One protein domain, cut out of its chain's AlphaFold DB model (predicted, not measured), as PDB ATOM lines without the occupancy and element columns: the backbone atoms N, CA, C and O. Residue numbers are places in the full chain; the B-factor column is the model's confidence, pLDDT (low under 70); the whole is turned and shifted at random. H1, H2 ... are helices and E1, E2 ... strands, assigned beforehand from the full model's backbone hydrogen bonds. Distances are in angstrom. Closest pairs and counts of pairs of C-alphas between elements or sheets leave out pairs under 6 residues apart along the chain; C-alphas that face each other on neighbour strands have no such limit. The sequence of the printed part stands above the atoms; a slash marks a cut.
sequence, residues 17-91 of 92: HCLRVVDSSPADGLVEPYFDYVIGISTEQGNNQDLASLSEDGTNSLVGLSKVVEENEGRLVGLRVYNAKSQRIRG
ATOM      1  N   HIS A  17     100.281 158.388 135.459       93.12
ATOM      2  CA  HIS A  17     101.648 158.901 135.457       93.12
ATOM      3  C   HIS A  17     101.878 159.848 136.639       93.12
ATOM      4  O   HIS A  17     101.182 160.857 136.777       93.12
ATOM      5  N   CYS A  18     102.865 159.548 137.483       93.75
ATOM      6  CA  CYS A  18     103.259 160.446 138.559       93.75
ATOM      7  C   CYS A  18     104.068 161.617 137.988       93.75
ATOM      8  O   CYS A  18     105.188 161.436 137.521       93.75
ATOM      9  N   LEU A  19     103.514 162.829 138.026       94.56
ATOM     10  CA  LEU A  19     104.192 164.029 137.512       94.56
ATOM     11  C   LEU A  19     104.990 164.764 138.588       94.56
ATOM     12  O   LEU A  19     106.013 165.381 138.302       94.56
ATOM     13  N   ARG A  20     104.495 164.735 139.825       94.38
ATOM     14  CA  ARG A  20     105.070 165.452 140.958       94.38
ATOM     15  C   ARG A  20     104.727 164.728 142.249       94.38
ATOM     16  O   ARG A  20     103.607 164.250 142.407       94.38
ATOM     17  N   VAL A  21     105.670 164.748 143.179       94.44
ATOM     18  CA  VAL A  21     105.458 164.404 144.583       94.44
ATOM     19  C   VAL A  21     105.705 165.666 145.403       94.44
ATOM     20  O   VAL A  21     106.593 166.457 145.079       94.44
ATOM     21  N   VAL A  22     104.842 165.916 146.383       95.94
ATOM     22  CA  VAL A  22     104.971 167.061 147.291       95.94
ATOM     23  C   VAL A  22     105.811 166.631 148.489       95.94
ATOM     24  O   VAL A  22     105.595 165.540 149.019       95.94
ATOM     25  N   ASP A  23     106.742 167.486 148.912       94.50
ATOM     26  CA  ASP A  23     107.587 167.234 150.082       94.50
ATOM     27  C   ASP A  23     106.721 166.984 151.327       94.50
ATOM     28  O   ASP A  23     105.723 167.679 151.545       94.50
ATOM     29  N   SER A  24     107.096 166.000 152.150       93.94
ATOM     30  CA  SER A  24     106.325 165.576 153.338       93.94
ATOM     31  C   SER A  24     104.903 165.060 153.050       93.94
ATOM     32  O   SER A  24     104.088 164.954 153.969       93.94
ATOM     33  N   SER A  25     104.576 164.729 151.797       92.62
ATOM     34  CA  SER A  25     103.336 164.007 151.483       92.62
ATOM     35  C   SER A  25     103.457 162.514 151.825       92.62
ATOM     36  O   SER A  25     104.567 161.992 151.898       92.62
ATOM     37  N   PRO A  26     102.339 161.775 151.958       91.62
ATOM     38  CA  PRO A  26     102.381 160.324 152.180       91.62
ATOM     39  C   PRO A  26     103.101 159.530 151.078       91.62
ATOM     40  O   PRO A  26     103.501 158.395 151.306       91.62
ATOM     41  N   ALA A  27     103.251 160.110 149.882       91.25
ATOM     42  CA  ALA A  27     103.948 159.494 148.754       91.25
ATOM     43  C   ALA A  27     105.448 159.848 148.695       91.25
ATOM     44  O   ALA A  27     106.168 159.314 147.844       91.25
ATOM     45  N   ASP A  28     105.919 160.744 149.567       92.81
ATOM     46  CA  ASP A  28     107.306 161.204 149.592       92.81
ATOM     47  C   ASP A  28     108.270 160.058 149.930       92.81
ATOM     48  O   ASP A  28     108.034 159.256 150.833       92.81
ATOM     49  N   GLY A  29     109.339 159.931 149.143       89.25
ATOM     50  CA  GLY A  29     110.299 158.824 149.233       89.25
ATOM     51  C   GLY A  29     109.794 157.445 148.773       89.25
ATOM     52  O   GLY A  29     110.595 156.513 148.703       89.25
ATOM     53  N   LEU A  30     108.510 157.293 148.428       90.06
ATOM     54  CA  LEU A  30     107.916 156.022 147.978       90.06
ATOM     55  C   LEU A  30     107.656 155.982 146.465       90.06
ATOM     56  O   LEU A  30     107.700 154.910 145.848       90.06
ATOM     57  N   VAL A  31     107.399 157.149 145.872       92.19
ATOM     58  CA  VAL A  31     107.127 157.321 144.442       92.19
ATOM     59  C   VAL A  31     108.134 158.301 143.832       92.19
ATOM     60  O   VAL A  31     108.436 159.345 144.401       92.19
ATOM     61  N   GLU A  32     108.663 157.958 142.662       92.94
ATOM     62  CA  GLU A  32     109.612 158.740 141.873       92.94
ATOM     63  C   GLU A  32     108.856 159.552 140.800       92.94
ATOM     64  O   GLU A  32     108.251 158.969 139.891       92.94
ATOM     65  N   PRO A  33     108.903 160.898 140.847       94.06
ATOM     66  CA  PRO A  33     108.295 161.742 139.824       94.06
ATOM     67  C   PRO A  33     108.805 161.403 138.420       94.06
ATOM     68  O   PRO A  33     109.973 161.070 138.229       94.06
ATOM     69  N   TYR A  34     107.934 161.541 137.424       93.56
ATOM     70  CA  TYR A  34     108.154 161.302 135.993       93.56
ATOM     71  C   TYR A  34     108.459 159.861 135.576       93.56
ATOM     72  O   TYR A  34     108.183 159.511 134.427       93.56
ATOM     73  N   PHE A  35     109.003 159.024 136.454       93.12
ATOM     74  CA  PHE A  35     109.386 157.653 136.115       93.12
ATOM     75  C   PHE A  35     108.395 156.611 136.616       93.12
ATOM     76  O   PHE A  35     108.366 155.511 136.064       93.12
ATOM     77  N   ASP A  36     107.584 156.948 137.613       93.94
ATOM     78  CA  ASP A  36     106.605 156.030 138.171       93.94
ATOM     79  C   ASP A  36     105.211 156.177 137.566       93.94
ATOM     80  O   ASP A  36     104.684 157.273 137.348       93.94
ATOM     81  N   TYR A  37     104.597 155.020 137.358       93.56
ATOM     82  CA  TYR A  37     103.251 154.848 136.848       93.56
ATOM     83  C   TYR A  37     102.466 153.996 137.838       93.56
ATOM     84  O   TYR A  37     102.787 152.824 138.039       93.56
ATOM     85  N   VAL A  38     101.441 154.564 138.467       92.38
ATOM     86  CA  VAL A  38     100.541 153.812 139.347       92.38
ATOM     87  C   VAL A  38      99.650 152.943 138.473       92.38
ATOM     88  O   VAL A  38      98.939 153.446 137.604       92.38
ATOM     89  N   ILE A  39      99.715 151.635 138.690       91.62
ATOM     90  CA  ILE A  39      99.001 150.627 137.903       91.62
ATOM     91  C   ILE A  39      97.947 149.880 138.720       91.62
ATOM     92  O   ILE A  39      97.117 149.182 138.145       91.62
ATOM     93  N   GLY A  40      97.941 150.050 140.041       91.25
ATOM     94  CA  GLY A  40      96.946 149.457 140.926       91.25
ATOM     95  C   GLY A  40      97.096 149.922 142.369       91.25
ATOM     96  O   GLY A  40      98.034 150.649 142.716       91.25
ATOM     97  N   ILE A  41      96.160 149.479 143.196       91.75
ATOM     98  CA  ILE A  41      96.066 149.785 144.621       91.75
ATOM     99  C   ILE A  41      95.773 148.501 145.400       91.75
ATOM    100  O   ILE A  41      95.028 147.636 144.936       91.75
ATOM    101  N   SER A  42      96.357 148.402 146.584       91.38
ATOM    102  CA  SER A  42      96.211 147.286 147.512       91.38
ATOM    103  C   SER A  42      95.726 147.847 148.845       91.38
ATOM    104  O   SER A  42      96.286 148.821 149.348       91.38
ATOM    105  N   THR A  43      94.686 147.271 149.441       89.12
ATOM    106  CA  THR A  43      94.210 147.682 150.775       89.12
ATOM    107  C   THR A  43      94.587 146.647 151.831       89.12
ATOM    108  O   THR A  43      94.773 145.472 151.516       89.12
ATOM    109  N   GLU A  44      94.639 147.036 153.111       82.81
ATOM    110  CA  GLU A  44      94.870 146.093 154.228       82.81
ATOM    111  C   GLU A  44      93.852 144.943 154.281       82.81
ATOM    112  O   GLU A  44      94.130 143.884 154.838       82.81
ATOM    113  N   GLN A  45      92.680 145.119 153.669       77.50
ATOM    114  CA  GLN A  45      91.663 144.073 153.553       77.50
ATOM    115  C   GLN A  45      92.015 142.996 152.508       77.50
ATOM    116  O   GLN A  45      91.224 142.081 152.288       77.50
ATOM    117  N   GLY A  46      93.187 143.087 151.869       72.75
ATOM    118  CA  GLY A  46      93.663 142.140 150.859       72.75
ATOM    119  C   GLY A  46      93.021 142.332 149.486       72.75
ATOM    120  O   GLY A  46      93.087 141.435 148.647       72.75
ATOM    121  N   ASN A  47      92.376 143.478 149.250       77.44
ATOM    122  CA  ASN A  47      91.775 143.780 147.960       77.44
ATOM    123  C   ASN A  47      92.827 144.441 147.064       77.44
ATOM    124  O   ASN A  47      93.097 145.636 147.186       77.44
ATOM    125  N   ASN A  48      93.432 143.637 146.191       83.31
ATOM    126  CA  ASN A  48      94.356 144.104 145.167       83.31
ATOM    127  C   ASN A  48      93.571 144.394 143.896       83.31
ATOM    128  O   ASN A  48      93.059 143.473 143.256       83.31
ATOM    129  N   GLN A  49      93.488 145.668 143.532       86.06
ATOM    130  CA  GLN A  49      92.762 146.105 142.349       86.06
ATOM    131  C   GLN A  49      93.706 146.779 141.364       86.06
ATOM    132  O   GLN A  49      94.390 147.755 141.682       86.06
ATOM    133  N   ASP A  50      93.726 146.255 140.142       87.50
ATOM    134  CA  ASP A  50      94.366 146.939 139.032       87.50
ATOM    135  C   ASP A  50      93.562 148.195 138.680       87.50
ATOM    136  O   ASP A  50      92.333 148.240 138.767       87.50
ATOM    137  N   LEU A  51      94.258 149.233 138.233       86.00
ATOM    138  CA  LEU A  51      93.651 150.522 137.914       86.00
ATOM    139  C   LEU A  51      92.594 150.418 136.798       86.00
ATOM    140  O   LEU A  51      91.622 151.171 136.785       86.00
ATOM    141  N   ALA A  52      92.759 149.458 135.884       81.50
ATOM    142  CA  ALA A  52      91.782 149.161 134.838       81.50
ATOM    143  C   ALA A  52      90.458 148.601 135.394       81.50
ATOM    144  O   ALA A  52      89.411 148.781 134.776       81.50
ATOM    145  N   SER A  53      90.489 147.946 136.557       83.12
ATOM    146  CA  SER A  53      89.292 147.449 137.242       83.12
ATOM    147  C   SER A  53      88.580 148.543 138.038       83.12
ATOM    148  O   SER A  53      87.379 148.444 138.241       83.12
ATOM    149  N   LEU A  54      89.295 149.602 138.440       80.75
ATOM    150  CA  LEU A  54      88.727 150.758 139.151       80.75
ATOM    151  C   LEU A  54      87.908 151.692 138.250       80.75
ATOM    152  O   LEU A  54      87.141 152.515 138.745       80.75
ATOM    153  N   SER A  55      88.073 151.597 136.931       72.31
ATOM    154  CA  SER A  55      87.204 152.266 135.959       72.31
ATOM    155  C   SER A  55      85.924 151.459 135.745       72.31
ATOM    156  O   SER A  55      85.746 150.816 134.711       72.31
ATOM    157  N   GLU A  56      85.031 151.476 136.731       60.88
ATOM    158  CA  GLU A  56      83.674 150.959 136.566       60.88
ATOM    159  C   GLU A  56      82.830 151.982 135.772       60.88
ATOM    160  O   GLU A  56      82.894 153.194 135.994       60.88
ATOM    161  N   ASP A  57      82.051 151.502 134.800       54.38
ATOM    162  CA  ASP A  57      81.018 152.285 134.096       54.38
ATOM    163  C   ASP A  57      81.504 153.507 133.275       54.38
ATOM    164  O   ASP A  57      80.813 154.515 133.130       54.38
ATOM    165  N   GLY A  58      82.718 153.452 132.711       54.72
ATOM    166  CA  GLY A  58      83.246 154.529 131.854       54.72
ATOM    167  C   GLY A  58      83.684 155.786 132.615       54.72
ATOM    168  O   GLY A  58      84.034 156.798 132.001       54.72
ATOM    169  N   THR A  59      83.705 155.722 133.948       59.09
ATOM    170  CA  THR A  59      84.330 156.748 134.779       59.09
ATOM    171  C   THR A  59      85.854 156.613 134.755       59.09
ATOM    172  O   THR A  59      86.421 155.530 134.609       59.09
ATOM    173  N   ASN A  60      86.538 157.755 134.828       77.62
ATOM    174  CA  ASN A  60      87.996 157.829 134.784       77.62
ATOM    175  C   ASN A  60      88.586 157.047 135.969       77.62
ATOM    176  O   ASN A  60      88.171 157.283 137.102       77.62
ATOM    177  N   SER A  61      89.574 156.175 135.740       80.81
ATOM    178  CA  SER A  61      90.231 155.381 136.793       80.81
ATOM    179  C   SER A  61      90.785 156.231 137.945       80.81
ATOM    180  O   SER A  61      90.944 155.738 139.058       80.81
ATOM    181  N   LEU A  62      91.033 157.524 137.702       83.19
ATOM    182  CA  LEU A  62      91.347 158.502 138.742       83.19
ATOM    183  C   LEU A  62      90.242 158.609 139.807       83.19
ATOM    184  O   LEU A  62      90.552 158.664 140.988       83.19
ATOM    185  N   VAL A  63      88.968 158.623 139.401       85.75
ATOM    186  CA  VAL A  63      87.813 158.714 140.312       85.75
ATOM    187  C   VAL A  63      87.729 157.465 141.186       85.75
ATOM    188  O   VAL A  63      87.557 157.583 142.397       85.75
ATOM    189  N   GLY A  64      87.908 156.282 140.589       86.75
ATOM    190  CA  GLY A  64      87.944 155.021 141.329       86.75
ATOM    191  C   GLY A  64      89.091 154.980 142.339       86.75
ATOM    192  O   GLY A  64      88.875 154.636 143.498       86.75
ATOM    193  N   LEU A  65      90.291 155.418 141.941       88.75
ATOM    194  CA  LEU A  65      91.432 155.500 142.853       88.75
ATOM    195  C   LEU A  65      91.185 156.485 144.004       88.75
ATOM    196  O   LEU A  65      91.426 156.131 145.155       88.75
ATOM    197  N   SER A  66      90.685 157.691 143.711       89.38
ATOM    198  CA  SER A  66      90.362 158.684 144.742       89.38
ATOM    199  C   SER A  66      89.372 158.126 145.758       89.38
ATOM    200  O   SER A  66      89.618 158.225 146.955       89.38
ATOM    201  N   LYS A  67      88.312 157.457 145.289       90.44
ATOM    202  CA  LYS A  67      87.312 156.835 146.159       90.44
ATOM    203  C   LYS A  67      87.930 155.787 147.089       90.44
ATOM    204  O   LYS A  67      87.667 155.815 148.285       90.44
ATOM    205  N   VAL A  68      88.784 154.900 146.572       90.38
ATOM    206  CA  VAL A  68      89.450 153.881 147.403       90.38
ATOM    207  C   VAL A  68      90.383 154.522 148.433       90.38
ATOM    208  O   VAL A  68      90.437 154.063 149.572       90.38
ATOM    209  N   VAL A  69      91.107 155.583 148.068       91.38
ATOM    210  CA  VAL A  69      91.978 156.308 149.008       91.38
ATOM    211  C   VAL A  69      91.158 156.995 150.105       91.38
ATOM    212  O   VAL A  69      91.525 156.901 151.273       91.38
ATOM    213  N   GLU A  70      90.036 157.625 149.752       92.38
ATOM    214  CA  GLU A  70      89.114 158.258 150.706       92.38
ATOM    215  C   GLU A  70      88.491 157.234 151.669       92.38
ATOM    216  O   GLU A  70      88.489 157.433 152.881       92.38
ATOM    217  N   GLU A  71      88.028 156.090 151.162       91.94
ATOM    218  CA  GLU A  71      87.449 155.011 151.980       91.94
ATOM    219  C   GLU A  71      88.460 154.371 152.950       91.94
ATOM    220  O   GLU A  71      88.068 153.740 153.938       91.94
ATOM    221  N   ASN A  72      89.758 154.532 152.681       92.31
ATOM    222  CA  ASN A  72      90.855 154.013 153.497       92.31
ATOM    223  C   ASN A  72      91.652 155.128 154.191       92.31
ATOM    224  O   ASN A  72      92.809 154.924 154.563       92.31
ATOM    225  N   GLU A  73      91.038 156.292 154.411       91.94
ATOM    226  CA  GLU A  73      91.672 157.374 155.163       91.94
ATOM    227  C   GLU A  73      92.115 156.899 156.560       91.94
ATOM    228  O   GLU A  73      91.383 156.228 157.295       91.94
ATOM    229  N   GLY A  74      93.357 157.229 156.924       91.94
ATOM    230  CA  GLY A  74      93.963 156.829 158.197       91.94
ATOM    231  C   GLY A  74      94.382 155.356 158.282       91.94
ATOM    232  O   GLY A  74      94.804 154.920 159.354       91.94
ATOM    233  N   ARG A  75      94.287 154.591 157.185       92.50
ATOM    234  CA  ARG A  75      94.740 153.194 157.087       92.50
ATOM    235  C   ARG A  75      95.908 153.053 156.122       92.50
ATOM    236  O   ARG A  75      96.217 153.972 155.361       92.50
ATOM    237  N   LEU A  76      96.571 151.898 156.157       90.25
ATOM    238  CA  LEU A  76      97.638 151.619 155.203       90.25
ATOM    239  C   LEU A  76      97.043 151.226 153.849       90.25
ATOM    240  O   LEU A  76      96.140 150.397 153.739       90.25
ATOM    241  N   VAL A  77      97.592 151.829 152.804       91.75
ATOM    242  CA  VAL A  77      97.246 151.545 151.417       91.75
ATOM    243  C   VAL A  77      98.544 151.281 150.668       91.75
ATOM    244  O   VAL A  77      99.468 152.096 150.694       91.75
ATOM    245  N   GLY A  78      98.626 150.126 150.022       92.00
ATOM    246  CA  GLY A  78      99.702 149.780 149.107       92.00
ATOM    247  C   GLY A  78      99.425 150.338 147.717       92.00
ATOM    248  O   GLY A  78      98.292 150.330 147.240       92.00
ATOM    249  N   LEU A  79     100.466 150.813 147.041       92.00
ATOM    250  CA  LEU A  79     100.391 151.187 145.633       92.00
ATOM    251  C   LEU A  79     101.207 150.198 144.817       92.00
ATOM    252  O   LEU A  79     102.378 149.952 145.117       92.00
ATOM    253  N   ARG A  80     100.606 149.693 143.741       92.06
ATOM    254  CA  ARG A  80     101.329 148.941 142.723       92.06
ATOM    255  C   ARG A  80     101.800 149.913 141.652       92.06
ATOM    256  O   ARG A  80     100.994 150.573 140.994       92.06
ATOM    257  N   VAL A  81     103.112 150.013 141.487       93.12
ATOM    258  CA  VAL A  81     103.768 151.052 140.690       93.12
ATOM    259  C   VAL A  81     104.753 150.430 139.715       93.12
ATOM    260  O   VAL A  81     105.620 149.651 140.101       93.12
ATOM    261  N   TYR A  82     104.664 150.800 138.446       92.56
ATOM    262  CA  TYR A  82     105.672 150.496 137.442       92.56
ATOM    263  C   TYR A  82     106.673 151.649 137.323       92.56
ATOM    264  O   TYR A  82     106.284 152.781 137.049       92.56
ATOM    265  N   ASN A  83     107.966 151.358 137.481       92.25
ATOM    266  CA  ASN A  83     109.044 152.325 137.274       92.25
ATOM    267  C   ASN A  83     109.637 152.154 135.873       92.25
ATOM    268  O   ASN A  83     110.264 151.134 135.579       92.25
ATOM    269  N   ALA A  84     109.486 153.162 135.016       90.31
ATOM    270  CA  ALA A  84     109.940 153.119 133.628       90.31
ATOM    271  C   ALA A  84     111.469 153.127 133.481       90.31
ATOM    272  O   ALA A  84     111.996 152.578 132.515       90.31
ATOM    273  N   LYS A  85     112.187 153.711 134.447       89.44
ATOM    274  CA  LYS A  85     113.656 153.754 134.462       89.44
ATOM    275  C   LYS A  85     114.263 152.375 134.714       89.44
ATOM    276  O   LYS A  85     115.206 151.981 134.036       89.44
ATOM    277  N   SER A  86     113.702 151.641 135.672       89.31
ATOM    278  CA  SER A  86     114.154 150.299 136.052       89.31
ATOM    279  C   SER A  86     113.424 149.184 135.303       89.31
ATOM    280  O   SER A  86     113.852 148.037 135.382       89.31
ATOM    281  N   GLN A  87     112.324 149.501 134.610       88.38
ATOM    282  CA  GLN A  87     111.423 148.559 133.935       88.38
ATOM    283  C   GLN A  87     110.876 147.470 134.872       88.38
ATOM    284  O   GLN A  87     110.787 146.297 134.511       88.38
ATOM    285  N   ARG A  88     110.522 147.849 136.108       88.94
ATOM    286  CA  ARG A  88     110.067 146.917 137.155       88.94
ATOM    287  C   ARG A  88     108.799 147.405 137.834       88.94
ATOM    288  O   ARG A  88     108.621 148.602 138.037       88.94
ATOM    289  N   ILE A  89     107.956 146.451 138.216       89.31
ATOM    290  CA  ILE A  89     106.795 146.676 139.075       89.31
ATOM    291  C   ILE A  89     107.243 146.576 140.539       89.31
ATOM    292  O   ILE A  89     108.048 145.709 140.888       89.31
ATOM    293  N   ARG A  90     106.748 147.489 141.371       87.69
ATOM    294  CA  ARG A  90     106.963 147.579 142.818       87.69
ATOM    295  C   ARG A  90     105.598 147.613 143.513       87.69
ATOM    296  O   ARG A  90     104.667 148.198 142.966       87.69
ATOM    297  N   GLY A  91     105.512 147.043 144.711       75.69
ATOM    298  CA  GLY A  91     104.272 146.942 145.486       75.69
ATOM    299  C   GLY A  91     103.519 145.641 145.208       75.69
ATOM    300  O   GLY A  91     103.356 145.253 144.048       75.69
TER     301      GLY A  91
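Overview. This is residues 17 to 91 of the 92 residues of an uncharacterized protein of Kwoniella bestiolae CBS 10118 (UniProt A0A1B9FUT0). A curled sheet of four strands has H2 over one face; residues 17 to 35, without a named element, loop out on that same side at the far end of E1 and E3. The 75 printed residues hold E1, E2, H1, H2, E3, E4; the sheet is antiparallel, ordered E2 E1 E3 E4. The class is mixed, under half in named elements; the whole is compact, radius of gyration of the C-alphas 12.3 A, spans 31 by 26 by 21 A.

Along the chain. E1, residues 36 to 43, 19.5 A, begins at C-alpha 36 (106.605, 156.030, 138.171) and bends by 65 degrees at residue 39. E3 is residues 77 to 83, 18.4 A; E2 48 to 50; H1 51 to 54; H2 61 to 71, 15.4 A. E4, 88 to 90, ends at C-alpha 90 (106.963, 147.579, 142.818).

Arrangement. Within hydrogen-bond range are N 39 and O 80 of the neighbour strands E1 and E3, 2.8 A apart, N 41 and O 49 of the hairpin E1 and E2, 2.9 A apart, and N 90 and O 81 of the hairpin E3 and E4, 2.7 A apart. E2, H1 H2, E3 make a split strand-helix-strand unit, two same-way strands with helices between and E1 between them in the sheet; its crossover is right-handed. H2, at a height of 9.9 A over the sheet, is over E1, with E3 only just left out at 2 of the C-alphas of H2, and runs slantwise to the strands, at 40 degrees to E1 on the local plane; the closest C-alphas of H2 and E1 are those of Leu 65 and Ile 41, 7.6 A apart, and of H2 and E3 those of Val 69 and Val 77, 7.5 A apart. H1 only grazes the sheet and touches H2, closest C-alphas Leu 54 and Gly 64, 4.9 A. Every O i to N i+4 pair of H2 is within range; H1 is too short for one.

Size, cuts and confidence. The farthest C-alphas, Ser 24 and Asp 57, are 34.5 A apart. The printed part has no cut; no link between named elements is long. Residues 56 to 59 have pLDDT under 70.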